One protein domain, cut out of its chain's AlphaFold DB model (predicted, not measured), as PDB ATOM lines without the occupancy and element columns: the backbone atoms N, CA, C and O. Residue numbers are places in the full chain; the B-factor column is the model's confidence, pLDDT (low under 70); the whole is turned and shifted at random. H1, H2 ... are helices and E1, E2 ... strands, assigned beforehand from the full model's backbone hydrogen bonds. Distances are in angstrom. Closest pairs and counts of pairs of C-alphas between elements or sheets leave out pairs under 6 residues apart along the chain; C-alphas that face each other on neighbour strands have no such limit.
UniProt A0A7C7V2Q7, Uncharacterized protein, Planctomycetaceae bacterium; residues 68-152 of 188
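What this domain is: This is residues 68 to 152 of the 188 residues of an uncharacterized protein of Planctomycetaceae bacterium (UniProt A0A7C7V2Q7). What does the model look like? It is one curled, twisted sheet of six strands, with the short helix H2 across one face and the opposite face bare of named helices; E2 bends sharply, and its first part turns E1 over toward the side where H2 lies. The small helix H1 only grazes the sheet near E6. What is it made of? The printed part has 85 residues, with named elements in the order E1 E2 E3 E4 E5 E6 H1 H2; the sheet runs in that same strand order, antiparallel throughout, and the class is mostly strand. It is compact, with a radius of gyration of the C-alphas of 12.9 A and spans of 38 by 29 by 19 A.

How they stand to each other: How are the strands joined? E1, residues 68 to 71, E2, residues 74 to 84, E3, residues 88 to 95, E4, residues 99 to 106, E5, residues 110 to 115, and E6, residues 123 to 127, form a meander, each strand the antiparallel neighbour of the one before. Within hydrogen-bond range are N 69 and O 77 at 3.0 A for E1 and E2, N 82 and O 90 at 2.8 A for E2 and E3, N 91 and O 104 at 2.8 A for E3 and E4, N 112 and O 105 at 2.8 A for E4 and E5, and N 113 and O 124 at 2.8 A for E5 and E6. E2 bends by 69 degrees at residue 77 and its pairing is staggered, with E1 over residues 74 to 78 and with E3 over 78 to 84. Where are the helices? H2, residues 144 to 149, is on the sheet at a height over the sheet of 9.2 A, only just over E3, on which 3 of its 6 C-alphas fall, and runs across the strands, at 89 degrees to E3 on the local plane; the closest C-alphas of H2 and E5 are those of Pro 144 and Phe 111, 7.2 A. H1, residues 136 to 139, only grazes the sheet; its closest C-alpha to E6 is that of Val 136, 7.0 A from that of Tyr 124. H1 and H2 are apart. How are the helix backbones formed? In H2, 1 of 2 O i to N i+4 pairs is within hydrogen-bond range, and H1 is too short for such a pair.

Where its parts are: Where does the first strand begin? C-alpha 68 of E1 is at (-4.146, -22.302, 11.631). How long are the strands? From first to last C-alpha E2 measures 26.5 A, E3 24.2 A, E4 21.5 A, E5 17.1 A, E6 13.5 A and E1 10.3 A. Where does the last helix end? H2, 9.2 A long, ends with C-alpha 149 at (-8.668, -37.811, 16.804), and H1 is 5.1 A long.

The domain as a whole: How large is it? The two C-alphas farthest apart are those of Leu 97 and Ala 133, 38.4 A. Are there cuts or long links? The printed part has no cut and no long link; E5 to E6 and E6 to H1 are short but not tight. Where is confidence low? The mean pLDDT of the printed part is 87.5, and residue 141 is under 70.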
ATOM      1  N   THR A  68      -5.356 -22.404  12.446       92.19
ATOM      2  CA  THR A  68      -4.146 -22.302  11.631       92.19
ATOM      3  C   THR A  68      -3.663 -23.711  11.340       92.19
ATOM      4  O   THR A  68      -3.473 -24.492  12.270       92.19
ATOM      5  N   LEU A  69      -3.456 -24.033  10.064       88.50
ATOM      6  CA  LEU A  69      -2.901 -25.313   9.635       88.50
ATOM      7  C   LEU A  69      -1.548 -25.077   8.968       88.50
ATOM      8  O   LEU A  69      -1.444 -24.283   8.037       88.50
ATOM      9  N   SER A  70      -0.513 -25.768   9.425       86.81
ATOM     10  CA  SER A  70       0.830 -25.702   8.851       86.81
ATOM     11  C   SER A  70       1.452 -27.094   8.810       86.81
ATOM     12  O   SER A  70       1.108 -27.970   9.602       86.81
ATOM     13  N   GLY A  71       2.357 -27.314   7.859       79.94
ATOM     14  CA  GLY A  71       3.041 -28.591   7.713       79.94
ATOM     15  C   GLY A  71       4.203 -28.514   6.724       79.94
ATOM     16  O   GLY A  71       4.324 -27.533   5.987       79.94
ATOM     17  N   PRO A  72       5.075 -29.533   6.690       76.75
ATOM     18  CA  PRO A  72       6.183 -29.582   5.743       76.75
ATOM     19  C   PRO A  72       5.684 -29.468   4.296       76.75
ATOM     20  O   PRO A  72       4.812 -30.224   3.875       76.75
ATOM     21  N   GLY A  73       6.216 -28.509   3.532       75.56
ATOM     22  CA  GLY A  73       5.841 -28.299   2.125       75.56
ATOM     23  C   GLY A  73       4.445 -27.702   1.889       75.56
ATOM     24  O   GLY A  73       4.061 -27.511   0.734       75.56
ATOM     25  N   ILE A  74       3.697 -27.366   2.946       75.25
ATOM     26  CA  ILE A  74       2.366 -26.751   2.864       75.25
ATOM     27  C   ILE A  74       2.463 -25.326   3.430       75.25
ATOM     28  O   ILE A  74       2.948 -25.155   4.551       75.25
ATOM     29  N   PRO A  75       2.027 -24.284   2.692       84.00
ATOM     30  CA  PRO A  75       1.977 -22.937   3.250       84.00
ATOM     31  C   PRO A  75       1.024 -22.904   4.446       84.00
ATOM     32  O   PRO A  75       0.048 -23.647   4.485       84.00
ATOM     33  N   THR A  76       1.272 -22.013   5.403       91.62
ATOM     34  CA  THR A  76       0.340 -21.812   6.513       91.62
ATOM     35  C   THR A  76      -1.030 -21.398   5.977       91.62
ATOM     36  O   THR A  76      -1.156 -20.375   5.301       91.62
ATOM     37  N   LEU A  77      -2.051 -22.193   6.284       93.12
ATOM     38  CA  LEU A  77      -3.432 -21.960   5.887       93.12
ATOM     39  C   LEU A  77      -4.214 -21.368   7.056       93.12
ATOM     40  O   LEU A  77      -4.089 -21.821   8.199       93.12
ATOM     41  N   ARG A  78      -5.079 -20.402   6.751       95.12
ATOM     42  CA  ARG A  78      -6.209 -20.076   7.619       95.12
ATOM     43  C   ARG A  78      -7.243 -21.171   7.436       95.12
ATOM     44  O   ARG A  78      -7.534 -21.541   6.302       95.12
ATOM     45  N   ALA A  79      -7.785 -21.674   8.533       95.06
ATOM     46  CA  ALA A  79      -8.731 -22.764   8.489       95.06
ATOM     47  C   ALA A  79      -9.990 -22.503   9.312       95.06
ATOM     48  O   ALA A  79      -9.941 -21.853  10.359       95.06
ATOM     49  N   SER A  80     -11.098 -23.071   8.845       95.81
ATOM     50  CA  SER A  80     -12.311 -23.255   9.630       95.81
ATOM     51  C   SER A  80     -12.566 -24.739   9.858       95.81
ATOM     52  O   SER A  80     -12.316 -25.574   8.984       95.81
ATOM     53  N   ILE A  81     -13.014 -25.065  11.066       95.56
ATOM     54  CA  ILE A  81     -13.291 -26.424  11.520       95.56
ATOM     55  C   ILE A  81     -14.700 -26.451  12.085       95.56
ATOM     56  O   ILE A  81     -15.044 -25.638  12.940       95.56
ATOM     57  N   VAL A  82     -15.489 -27.426  11.650       95.94
ATOM     58  CA  VAL A  82     -16.777 -27.772  12.246       95.94
ATOM     59  C   VAL A  82     -16.755 -29.256  12.556       95.94
ATOM     60  O   VAL A  82     -16.427 -30.072  11.695       95.94
ATOM     61  N   PHE A  83     -17.096 -29.607  13.786       94.62
ATOM     62  CA  PHE A  83     -17.131 -30.981  14.254       94.62
ATOM     63  C   PHE A  83     -18.429 -31.257  15.010       94.62
ATOM     64  O   PHE A  83     -18.882 -30.438  15.810       94.62
ATOM     65  N   GLN A  84     -18.989 -32.440  14.785       94.38
ATOM     66  CA  GLN A  84     -20.074 -33.021  15.553       94.38
ATOM     67  C   GLN A  84     -19.897 -34.546  15.620       94.38
ATOM     68  O   GLN A  84     -19.641 -35.213  14.611       94.38
ATOM     69  N   ARG A  85     -20.074 -35.114  16.816       91.88
ATOM     70  CA  ARG A  85     -20.058 -36.565  17.015       91.88
ATOM     71  C   ARG A  85     -21.137 -37.262  16.163       91.88
ATOM     72  O   ARG A  85     -22.195 -36.687  15.914       91.88
ATOM     73  N   PRO A  86     -20.906 -38.516  15.742       88.81
ATOM     74  CA  PRO A  86     -19.679 -39.285  15.956       88.81
ATOM     75  C   PRO A  86     -18.576 -38.956  14.940       88.81
ATOM     76  O   PRO A  86     -17.403 -39.100  15.258       88.81
ATOM     77  N   ARG A  87     -18.937 -38.525  13.726       89.94
ATOM     78  CA  ARG A  87     -17.992 -38.424  12.599       89.94
ATOM     79  C   ARG A  87     -18.265 -37.278  11.627       89.94
ATOM     80  O   ARG A  87     -17.653 -37.227  10.560       89.94
ATOM     81  N   ARG A  88     -19.207 -36.387  11.950       93.69
ATOM     82  CA  ARG A  88     -19.526 -35.240  11.099       93.69
ATOM     83  C   ARG A  88     -18.441 -34.198  11.295       93.69
ATOM     84  O   ARG A  88     -18.265 -33.661  12.384       93.69
ATOM     85  N   PHE A  89     -17.684 -33.941  10.246       93.81
ATOM     86  CA  PHE A  89     -16.500 -33.105  10.322       93.81
ATOM     87  C   PHE A  89     -16.335 -32.331   9.030       93.81
ATOM     88  O   PHE A  89     -16.600 -32.848   7.944       93.81
ATOM     89  N   ARG A  90     -15.869 -31.094   9.140       95.19
ATOM     90  CA  ARG A  90     -15.411 -30.319   8.002       95.19
ATOM     91  C   ARG A  90     -14.251 -29.433   8.406       95.19
ATOM     92  O   ARG A  90     -14.370 -28.655   9.343       95.19
ATOM     93  N   LEU A  91     -13.171 -29.520   7.646       94.50
ATOM     94  CA  LEU A  91     -12.001 -28.665   7.708       94.50
ATOM     95  C   LEU A  91     -11.813 -28.025   6.340       94.50
ATOM     96  O   LEU A  91     -11.608 -28.715   5.342       94.50
ATOM     97  N   ARG A  92     -11.848 -26.698   6.298       95.38
ATOM     98  CA  ARG A  92     -11.498 -25.924   5.107       95.38
ATOM     99  C   ARG A  92     -10.255 -25.119   5.398       95.38
ATOM    100  O   ARG A  92     -10.195 -24.477   6.436       95.38
ATOM    101  N   GLY A  93      -9.288 -25.157   4.492       94.44
ATOM    102  CA  GLY A  93      -8.045 -24.405   4.582       94.44
ATOM    103  C   GLY A  93      -7.835 -23.551   3.339       94.44
ATOM    104  O   GLY A  93      -7.982 -24.031   2.214       94.44
ATOM    105  N   GLU A  94      -7.458 -22.296   3.541       94.50
ATOM    106  CA  GLU A  94      -7.232 -21.324   2.477       94.50
ATOM    107  C   GLU A  94      -6.014 -20.439   2.755       94.50
ATOM    108  O   GLU A  94      -5.576 -20.269   3.899       94.50
ATOM    109  N   THR A  95      -5.472 -19.841   1.695       92.56
ATOM    110  CA  THR A  95      -4.555 -18.702   1.814       92.56
ATOM    111  C   THR A  95      -5.223 -17.446   1.270       92.56
ATOM    112  O   THR A  95      -6.038 -17.518   0.353       92.56
ATOM    113  N   GLY A  96      -4.829 -16.276   1.777       88.44
ATOM    114  CA  GLY A  96      -5.341 -15.005   1.258       88.44
ATOM    115  C   GLY A  96      -4.948 -14.719  -0.198       88.44
ATOM    116  O   GLY A  96      -5.599 -13.909  -0.843       88.44
ATOM    117  N   LEU A  97      -3.901 -15.374  -0.717       88.56
ATOM    118  CA  LEU A  97      -3.400 -15.142  -2.074       88.56
ATOM    119  C   LEU A  97      -4.003 -16.112  -3.095       88.56
ATOM    120  O   LEU A  97      -4.451 -15.696  -4.157       88.56
ATOM    121  N   SER A  98      -3.988 -17.410  -2.794       87.50
ATOM    122  CA  SER A  98      -4.463 -18.441  -3.719       87.50
ATOM    123  C   SER A  98      -5.931 -18.813  -3.488       87.50
ATOM    124  O   SER A  98      -6.570 -19.343  -4.398       87.50
ATOM    125  N   GLY A  99      -6.504 -18.535  -2.318       91.81
ATOM    126  CA  GLY A  99      -7.844 -18.984  -1.943       91.81
ATOM    127  C   GLY A  99      -7.837 -20.422  -1.401       91.81
ATOM    128  O   GLY A  99      -6.873 -20.801  -0.731       91.81
ATOM    129  N   PRO A 100      -8.881 -21.231  -1.669       93.06
ATOM    130  CA  PRO A 100      -9.005 -22.580  -1.117       93.06
ATOM    131  C   PRO A 100      -7.841 -23.499  -1.511       93.06
ATOM    132  O   PRO A 100      -7.535 -23.662  -2.692       93.06
ATOM    133  N   GLU A 101      -7.221 -24.140  -0.523       91.81
ATOM    134  CA  GLU A 101      -6.125 -25.100  -0.710       91.81
ATOM    135  C   GLU A 101      -6.495 -26.516  -0.241       91.81
ATOM    136  O   GLU A 101      -5.953 -27.490  -0.771       91.81
ATOM    137  N   LEU A 102      -7.414 -26.625   0.725       90.88
ATOM    138  CA  LEU A 102      -7.813 -27.869   1.382       90.88
ATOM    139  C   LEU A 102      -9.318 -27.852   1.702       90.88
ATOM    140  O   LEU A 102      -9.808 -26.889   2.290       90.88
ATOM    141  N   ASP A 103     -10.036 -28.927   1.380       93.56
ATOM    142  CA  ASP A 103     -11.372 -29.222   1.926       93.56
ATOM    143  C   ASP A 103     -11.401 -30.704   2.289       93.56
ATOM    144  O   ASP A 103     -11.291 -31.578   1.425       93.56
ATOM    145  N   VAL A 104     -11.492 -30.979   3.583       92.62
ATOM    146  CA  VAL A 104     -11.662 -32.325   4.114       92.62
ATOM    147  C   VAL A 104     -12.968 -32.363   4.867       92.62
ATOM    148  O   VAL A 104     -13.245 -31.486   5.684       92.62
ATOM    149  N   GLY A 105     -13.760 -33.396   4.638       93.62
ATOM    150  CA  GLY A 105     -14.981 -33.564   5.393       93.62
ATOM    151  C   GLY A 105     -15.450 -34.996   5.469       93.62
ATOM    152  O   GLY A 105     -14.955 -35.890   4.787       93.62
ATOM    153  N   SER A 106     -16.397 -35.196   6.366       93.50
ATOM    154  CA  SER A 106     -17.013 -36.473   6.660       93.50
ATOM    155  C   SER A 106     -18.444 -36.233   7.113       93.50
ATOM    156  O   SER A 106     -18.738 -35.273   7.831       93.50
ATOM    157  N   ASN A 107     -19.338 -37.108   6.681       93.38
ATOM    158  CA  ASN A 107     -20.699 -37.217   7.182       93.38
ATOM    159  C   ASN A 107     -20.952 -38.661   7.643       93.38
ATOM    160  O   ASN A 107     -20.008 -39.416   7.875       93.38
ATOM    161  N   ASP A 108     -22.213 -39.047   7.810       92.19
ATOM    162  CA  ASP A 108     -22.551 -40.372   8.334       92.19
ATOM    163  C   ASP A 108     -22.248 -41.503   7.330       92.19
ATOM    164  O   ASP A 108     -21.967 -42.630   7.738       92.19
ATOM    165  N   GLU A 109     -22.228 -41.197   6.031       92.75
ATOM    166  CA  GLU A 109     -22.096 -42.176   4.946       92.75
ATOM    167  C   GLU A 109     -20.697 -42.214   4.331       92.75
ATOM    168  O   GLU A 109     -20.144 -43.293   4.108       92.75
ATOM    169  N   LEU A 110     -20.119 -41.047   4.052       92.31
ATOM    170  CA  LEU A 110     -18.886 -40.894   3.293       92.31
ATOM    171  C   LEU A 110     -17.973 -39.821   3.879       92.31
ATOM    172  O   LEU A 110     -18.389 -38.942   4.636       92.31
ATOM    173  N   PHE A 111     -16.719 -39.869   3.456       92.50
ATOM    174  CA  PHE A 111     -15.752 -38.802   3.652       92.50
ATOM    175  C   PHE A 111     -15.166 -38.374   2.310       92.50
ATOM    176  O   PHE A 111     -15.195 -39.125   1.331       92.50
ATOM    177  N   TRP A 112     -14.622 -37.161   2.273       92.19
ATOM    178  CA  TRP A 112     -13.927 -36.617   1.118       92.19
ATOM    179  C   TRP A 112     -12.683 -35.837   1.520       92.19
ATOM    180  O   TRP A 112     -12.613 -35.237   2.592       92.19
ATOM    181  N   ILE A 113     -11.707 -35.828   0.620       91.31
ATOM    182  CA  ILE A 113     -10.473 -35.063   0.729       91.31
ATOM    183  C   ILE A 113     -10.197 -34.431  -0.626       91.31
ATOM    184  O   ILE A 113     -10.025 -35.115  -1.637       91.31
ATOM    185  N   TRP A 114     -10.111 -33.111  -0.626       91.56
ATOM    186  CA  TRP A 114      -9.655 -32.322  -1.750       91.56
ATOM    187  C   TRP A 114      -8.447 -31.496  -1.331       91.56
ATOM    188  O   TRP A 114      -8.483 -30.776  -0.333       91.56
ATOM    189  N   ILE A 115      -7.378 -31.590  -2.117       89.19
ATOM    190  CA  ILE A 115      -6.150 -30.823  -1.915       89.19
ATOM    191  C   ILE A 115      -5.776 -30.218  -3.257       89.19
ATOM    192  O   ILE A 115      -5.506 -30.946  -4.216       89.19
ATOM    193  N   ARG A 116      -5.695 -28.890  -3.332       88.19
ATOM    194  CA  ARG A 116      -5.382 -28.192  -4.587       88.19
ATOM    195  C   ARG A 116      -4.045 -28.621  -5.197       88.19
ATOM    196  O   ARG A 116      -3.911 -28.686  -6.419       88.19
ATOM    197  N   ARG A 117      -3.054 -28.880  -4.341       84.62
ATOM    198  CA  ARG A 117      -1.679 -29.237  -4.721       84.62
ATOM    199  C   ARG A 117      -1.433 -30.749  -4.794       84.62
ATOM    200  O   ARG A 117      -0.282 -31.156  -4.901       84.62
ATOM    201  N   SER A 118      -2.484 -31.571  -4.730       82.81
ATOM    202  CA  SER A 118      -2.344 -33.022  -4.899       82.81
ATOM    203  C   SER A 118      -1.869 -33.378  -6.311       82.81
ATOM    204  O   SER A 118      -2.215 -32.716  -7.292       82.81
ATOM    205  N   GLN A 119      -1.061 -34.433  -6.403       79.56
ATOM    206  CA  GLN A 119      -0.671 -35.065  -7.659       79.56
ATOM    207  C   GLN A 119      -0.977 -36.565  -7.539       79.56
ATOM    208  O   GLN A 119      -0.331 -37.233  -6.733       79.56
ATOM    209  N   PRO A 120      -1.970 -37.088  -8.282       82.25
ATOM    210  CA  PRO A 120      -2.852 -36.373  -9.211       82.25
ATOM    211  C   PRO A 120      -3.823 -35.416  -8.497       82.25
ATOM    212  O   PRO A 120      -4.204 -35.648  -7.349       82.25
ATOM    213  N   LYS A 121      -4.239 -34.347  -9.196       80.81
ATOM    214  CA  LYS A 121      -5.283 -33.427  -8.719       80.81
ATOM    215  C   LYS A 121      -6.618 -34.161  -8.719       80.81
ATOM    216  O   LYS A 121      -7.215 -34.337  -9.778       80.81
ATOM    217  N   ALA A 122      -7.080 -34.578  -7.548       82.12
ATOM    218  CA  ALA A 122      -8.317 -35.338  -7.422       82.12
ATOM    219  C   ALA A 122      -9.083 -34.986  -6.142       82.12
ATOM    220  O   ALA A 122      -8.505 -34.587  -5.130       82.12
ATOM    221  N   LEU A 123     -10.406 -35.148  -6.214       89.25
ATOM    222  CA  LEU A 123     -11.276 -35.276  -5.051       89.25
ATOM    223  C   LEU A 123     -11.334 -36.761  -4.692       89.25
ATOM    224  O   LEU A 123     -11.963 -37.551  -5.398       89.25
ATOM    225  N   TYR A 124     -10.693 -37.136  -3.594       88.19
ATOM    226  CA  TYR A 124     -10.818 -38.478  -3.045       88.19
ATOM    227  C   TYR A 124     -12.092 -38.540  -2.219       88.19
ATOM    228  O   TYR A 124     -12.338 -37.650  -1.410       88.19
ATOM    229  N   HIS A 125     -12.900 -39.576  -2.405       91.19
ATOM    230  CA  HIS A 125     -14.045 -39.842  -1.548       91.19
ATOM    231  C   HIS A 125     -14.253 -41.345  -1.411       91.19
ATOM    232  O   HIS A 125     -13.915 -42.117  -2.310       91.19
ATOM    233  N   CYS A 126     -14.784 -41.771  -0.272       90.56
ATOM    234  CA  CYS A 126     -15.142 -43.161  -0.041       90.56
ATOM    235  C   CYS A 126     -16.220 -43.239   1.039       90.56
ATOM    236  O   CYS A 126     -16.294 -42.375   1.916       90.56
ATOM    237  N   ARG A 127     -17.061 -44.273   0.971       91.62
ATOM    238  CA  ARG A 127     -17.989 -44.590   2.053       91.62
ATOM    239  C   ARG A 127     -17.236 -45.191   3.233       91.62
ATOM    240  O   ARG A 127     -16.280 -45.944   3.046       91.62
ATOM    241  N   HIS A 128     -17.694 -44.901   4.444       90.00
ATOM    242  CA  HIS A 128     -17.057 -45.394   5.671       90.00
ATOM    243  C   HIS A 128     -17.045 -46.924   5.752       90.00
ATOM    244  O   HIS A 128     -16.035 -47.516   6.119       90.00
ATOM    245  N   ASP A 129     -18.146 -47.561   5.348       90.31
ATOM    246  CA  ASP A 129     -18.316 -49.021   5.339       90.31
ATOM    247  C   ASP A 129     -17.428 -49.740   4.306       90.31
ATOM    248  O   ASP A 129     -17.111 -50.916   4.465       90.31
ATOM    249  N   GLN A 130     -16.986 -49.026   3.272       88.62
ATOM    250  CA  GLN A 130     -16.178 -49.566   2.177       88.62
ATOM    251  C   GLN A 130     -14.699 -49.186   2.282       88.62
ATOM    252  O   GLN A 130     -13.871 -49.735   1.551       88.62
ATOM    253  N   PHE A 131     -14.334 -48.278   3.192       86.00
ATOM    254  CA  PHE A 131     -12.979 -47.737   3.274       86.00
ATOM    255  C   PHE A 131     -11.912 -48.815   3.487       86.00
ATOM    256  O   PHE A 131     -10.850 -48.764   2.866       86.00
ATOM    257  N   ALA A 132     -12.207 -49.830   4.307       83.62
ATOM    258  CA  ALA A 132     -11.269 -50.909   4.609       83.62
ATOM    259  C   ALA A 132     -10.803 -51.676   3.358       83.62
ATOM    260  O   ALA A 132      -9.639 -52.078   3.309       83.62
ATOM    261  N   ALA A 133     -11.688 -51.829   2.367       84.31
ATOM    262  CA  ALA A 133     -11.453 -52.547   1.114       84.31
ATOM    263  C   ALA A 133     -11.199 -51.616  -0.089       84.31
ATOM    264  O   ALA A 133     -10.983 -52.089  -1.204       84.31
ATOM    265  N   SER A 134     -11.240 -50.295   0.109       82.88
ATOM    266  CA  SER A 134     -11.168 -49.325  -0.982       82.88
ATOM    267  C   SER A 134      -9.728 -49.075  -1.451       82.88
ATOM    268  O   SER A 134      -8.846 -48.855  -0.613       82.88
ATOM    269  N   PRO A 135      -9.480 -48.974  -2.773       81.19
ATOM    270  CA  PRO A 135      -8.188 -48.546  -3.318       81.19
ATOM    271  C   PRO A 135      -7.730 -47.174  -2.803       81.19
ATOM    272  O   PRO A 135      -6.532 -46.922  -2.692       81.19
ATOM    273  N   VAL A 136      -8.672 -46.303  -2.410       79.69
ATOM    274  CA  VAL A 136      -8.390 -44.969  -1.846       79.69
ATOM    275  C   VAL A 136      -7.506 -45.053  -0.596       79.69
ATOM    276  O   VAL A 136      -6.719 -44.143  -0.339       79.69
ATOM    277  N   ARG A 137      -7.562 -46.165   0.152       80.75
ATOM    278  CA  ARG A 137      -6.715 -46.405   1.328       80.75
ATOM    279  C   ARG A 137      -5.219 -46.418   0.997       80.75
ATOM    280  O   ARG A 137      -4.418 -46.055   1.847       80.75
ATOM    281  N   GLN A 138      -4.841 -46.829  -0.213       80.06
ATOM    282  CA  GLN A 138      -3.442 -46.838  -0.655       80.06
ATOM    283  C   GLN A 138      -2.969 -45.448  -1.101       80.06
ATOM    284  O   GLN A 138      -1.773 -45.173  -1.099       80.06
ATOM    285  N   SER A 139      -3.898 -44.570  -1.488       76.31
ATOM    286  CA  SER A 139      -3.599 -43.228  -2.003       76.31
ATOM    287  C   SER A 139      -3.615 -42.140  -0.928       76.31
ATOM    288  O   SER A 139      -3.050 -41.068  -1.140       76.31
ATOM    289  N   LEU A 140      -4.263 -42.385   0.215       73.94
ATOM    290  CA  LEU A 140      -4.349 -41.427   1.314       73.94
ATOM    291  C   LEU A 140      -3.341 -41.759   2.425       73.94
ATOM    292  O   LEU A 140      -3.438 -42.826   3.027       73.94
ATOM    293  N   PRO A 141      -2.423 -40.837   2.772       69.88
ATOM    294  CA  PRO A 141      -1.445 -41.057   3.840       69.88
ATOM    295  C   PRO A 141      -2.047 -40.946   5.251       69.88
ATOM    296  O   PRO A 141      -1.362 -41.222   6.233       69.88
ATOM    297  N   ILE A 142      -3.305 -40.509   5.365       74.56
ATOM    298  CA  ILE A 142      -4.008 -40.297   6.631       74.56
ATOM    299  C   ILE A 142      -5.364 -40.999   6.605       74.56
ATOM    300  O   ILE A 142      -6.098 -40.911   5.618       74.56
ATOM    301  N   GLN A 143      -5.709 -41.681   7.699       77.31
ATOM    302  CA  GLN A 143      -7.066 -42.189   7.877       77.31
ATOM    303  C   GLN A 143      -8.002 -41.028   8.244       77.31
ATOM    304  O   GLN A 143      -7.611 -40.173   9.042       77.31
ATOM    305  N   PRO A 144      -9.235 -40.988   7.712       72.25
ATOM    306  CA  PRO A 144     -10.182 -39.912   8.007       72.25
ATOM    307  C   PRO A 144     -10.428 -39.727   9.507       72.25
ATOM    308  O   PRO A 144     -10.449 -38.597   9.994       72.25
ATOM    309  N   ASP A 145     -10.519 -40.833  10.250       78.88
ATOM    310  CA  ASP A 145     -10.740 -40.806  11.695       78.88
ATOM    311  C   ASP A 145      -9.597 -40.115  12.451       78.88
ATOM    312  O   ASP A 145      -9.845 -39.448  13.452       78.88
ATOM    313  N   TRP A 146      -8.354 -40.177  11.955       83.25
ATOM    314  CA  TRP A 146      -7.206 -39.537  12.611       83.25
ATOM    315  C   TRP A 146      -7.340 -38.016  12.687       83.25
ATOM    316  O   TRP A 146      -6.854 -37.411  13.639       83.25
ATOM    317  N   LEU A 147      -8.025 -37.386  11.727       81.81
ATOM    318  CA  LEU A 147      -8.261 -35.940  11.763       81.81
ATOM    319  C   LEU A 147      -9.176 -35.549  12.919       81.81
ATOM    320  O   LEU A 147      -8.925 -34.549  13.582       81.81
ATOM    321  N   ILE A 148     -10.203 -36.356  13.184       83.56
ATOM    322  CA  ILE A 148     -11.091 -36.162  14.332       83.56
ATOM    323  C   ILE A 148     -10.323 -36.441  15.625       83.56
ATOM    324  O   ILE A 148     -10.447 -35.689  16.591       83.56
ATOM    325  N   GLN A 149      -9.476 -37.476  15.634       83.75
ATOM    326  CA  GLN A 149      -8.668 -37.811  16.804       83.75
ATOM    327  C   GLN A 149      -7.683 -36.698  17.177       83.75
ATOM    328  O   GLN A 149      -7.521 -36.385  18.357       83.75
ATOM    329  N   ALA A 150      -7.091 -36.040  16.179       84.88
ATOM    330  CA  ALA A 150      -6.183 -34.914  16.374       84.88
ATOM    331  C   ALA A 150      -6.842 -33.702  17.061       84.88
ATOM    332  O   ALA A 150      -6.137 -32.866  17.622       84.88
ATOM    333  N   LEU A 151      -8.179 -33.609  17.067       85.94
ATOM    334  CA  LEU A 151      -8.915 -32.561  17.787       85.94
ATOM    335  C   LEU A 151      -8.942 -32.786  19.310       85.94
ATOM    336  O   LEU A 151      -9.401 -31.913  20.040       85.94
ATOM    337  N   GLY A 152      -8.485 -33.945  19.800       85.19
ATOM    338  CA  GLY A 152      -8.432 -34.253  21.232       85.19
ATOM    339  C   GLY A 152      -9.789 -34.595  21.857       85.19
ATOM    340  O   GLY A 152      -9.917 -34.607  23.076       85.19
TER     341      GLY A 152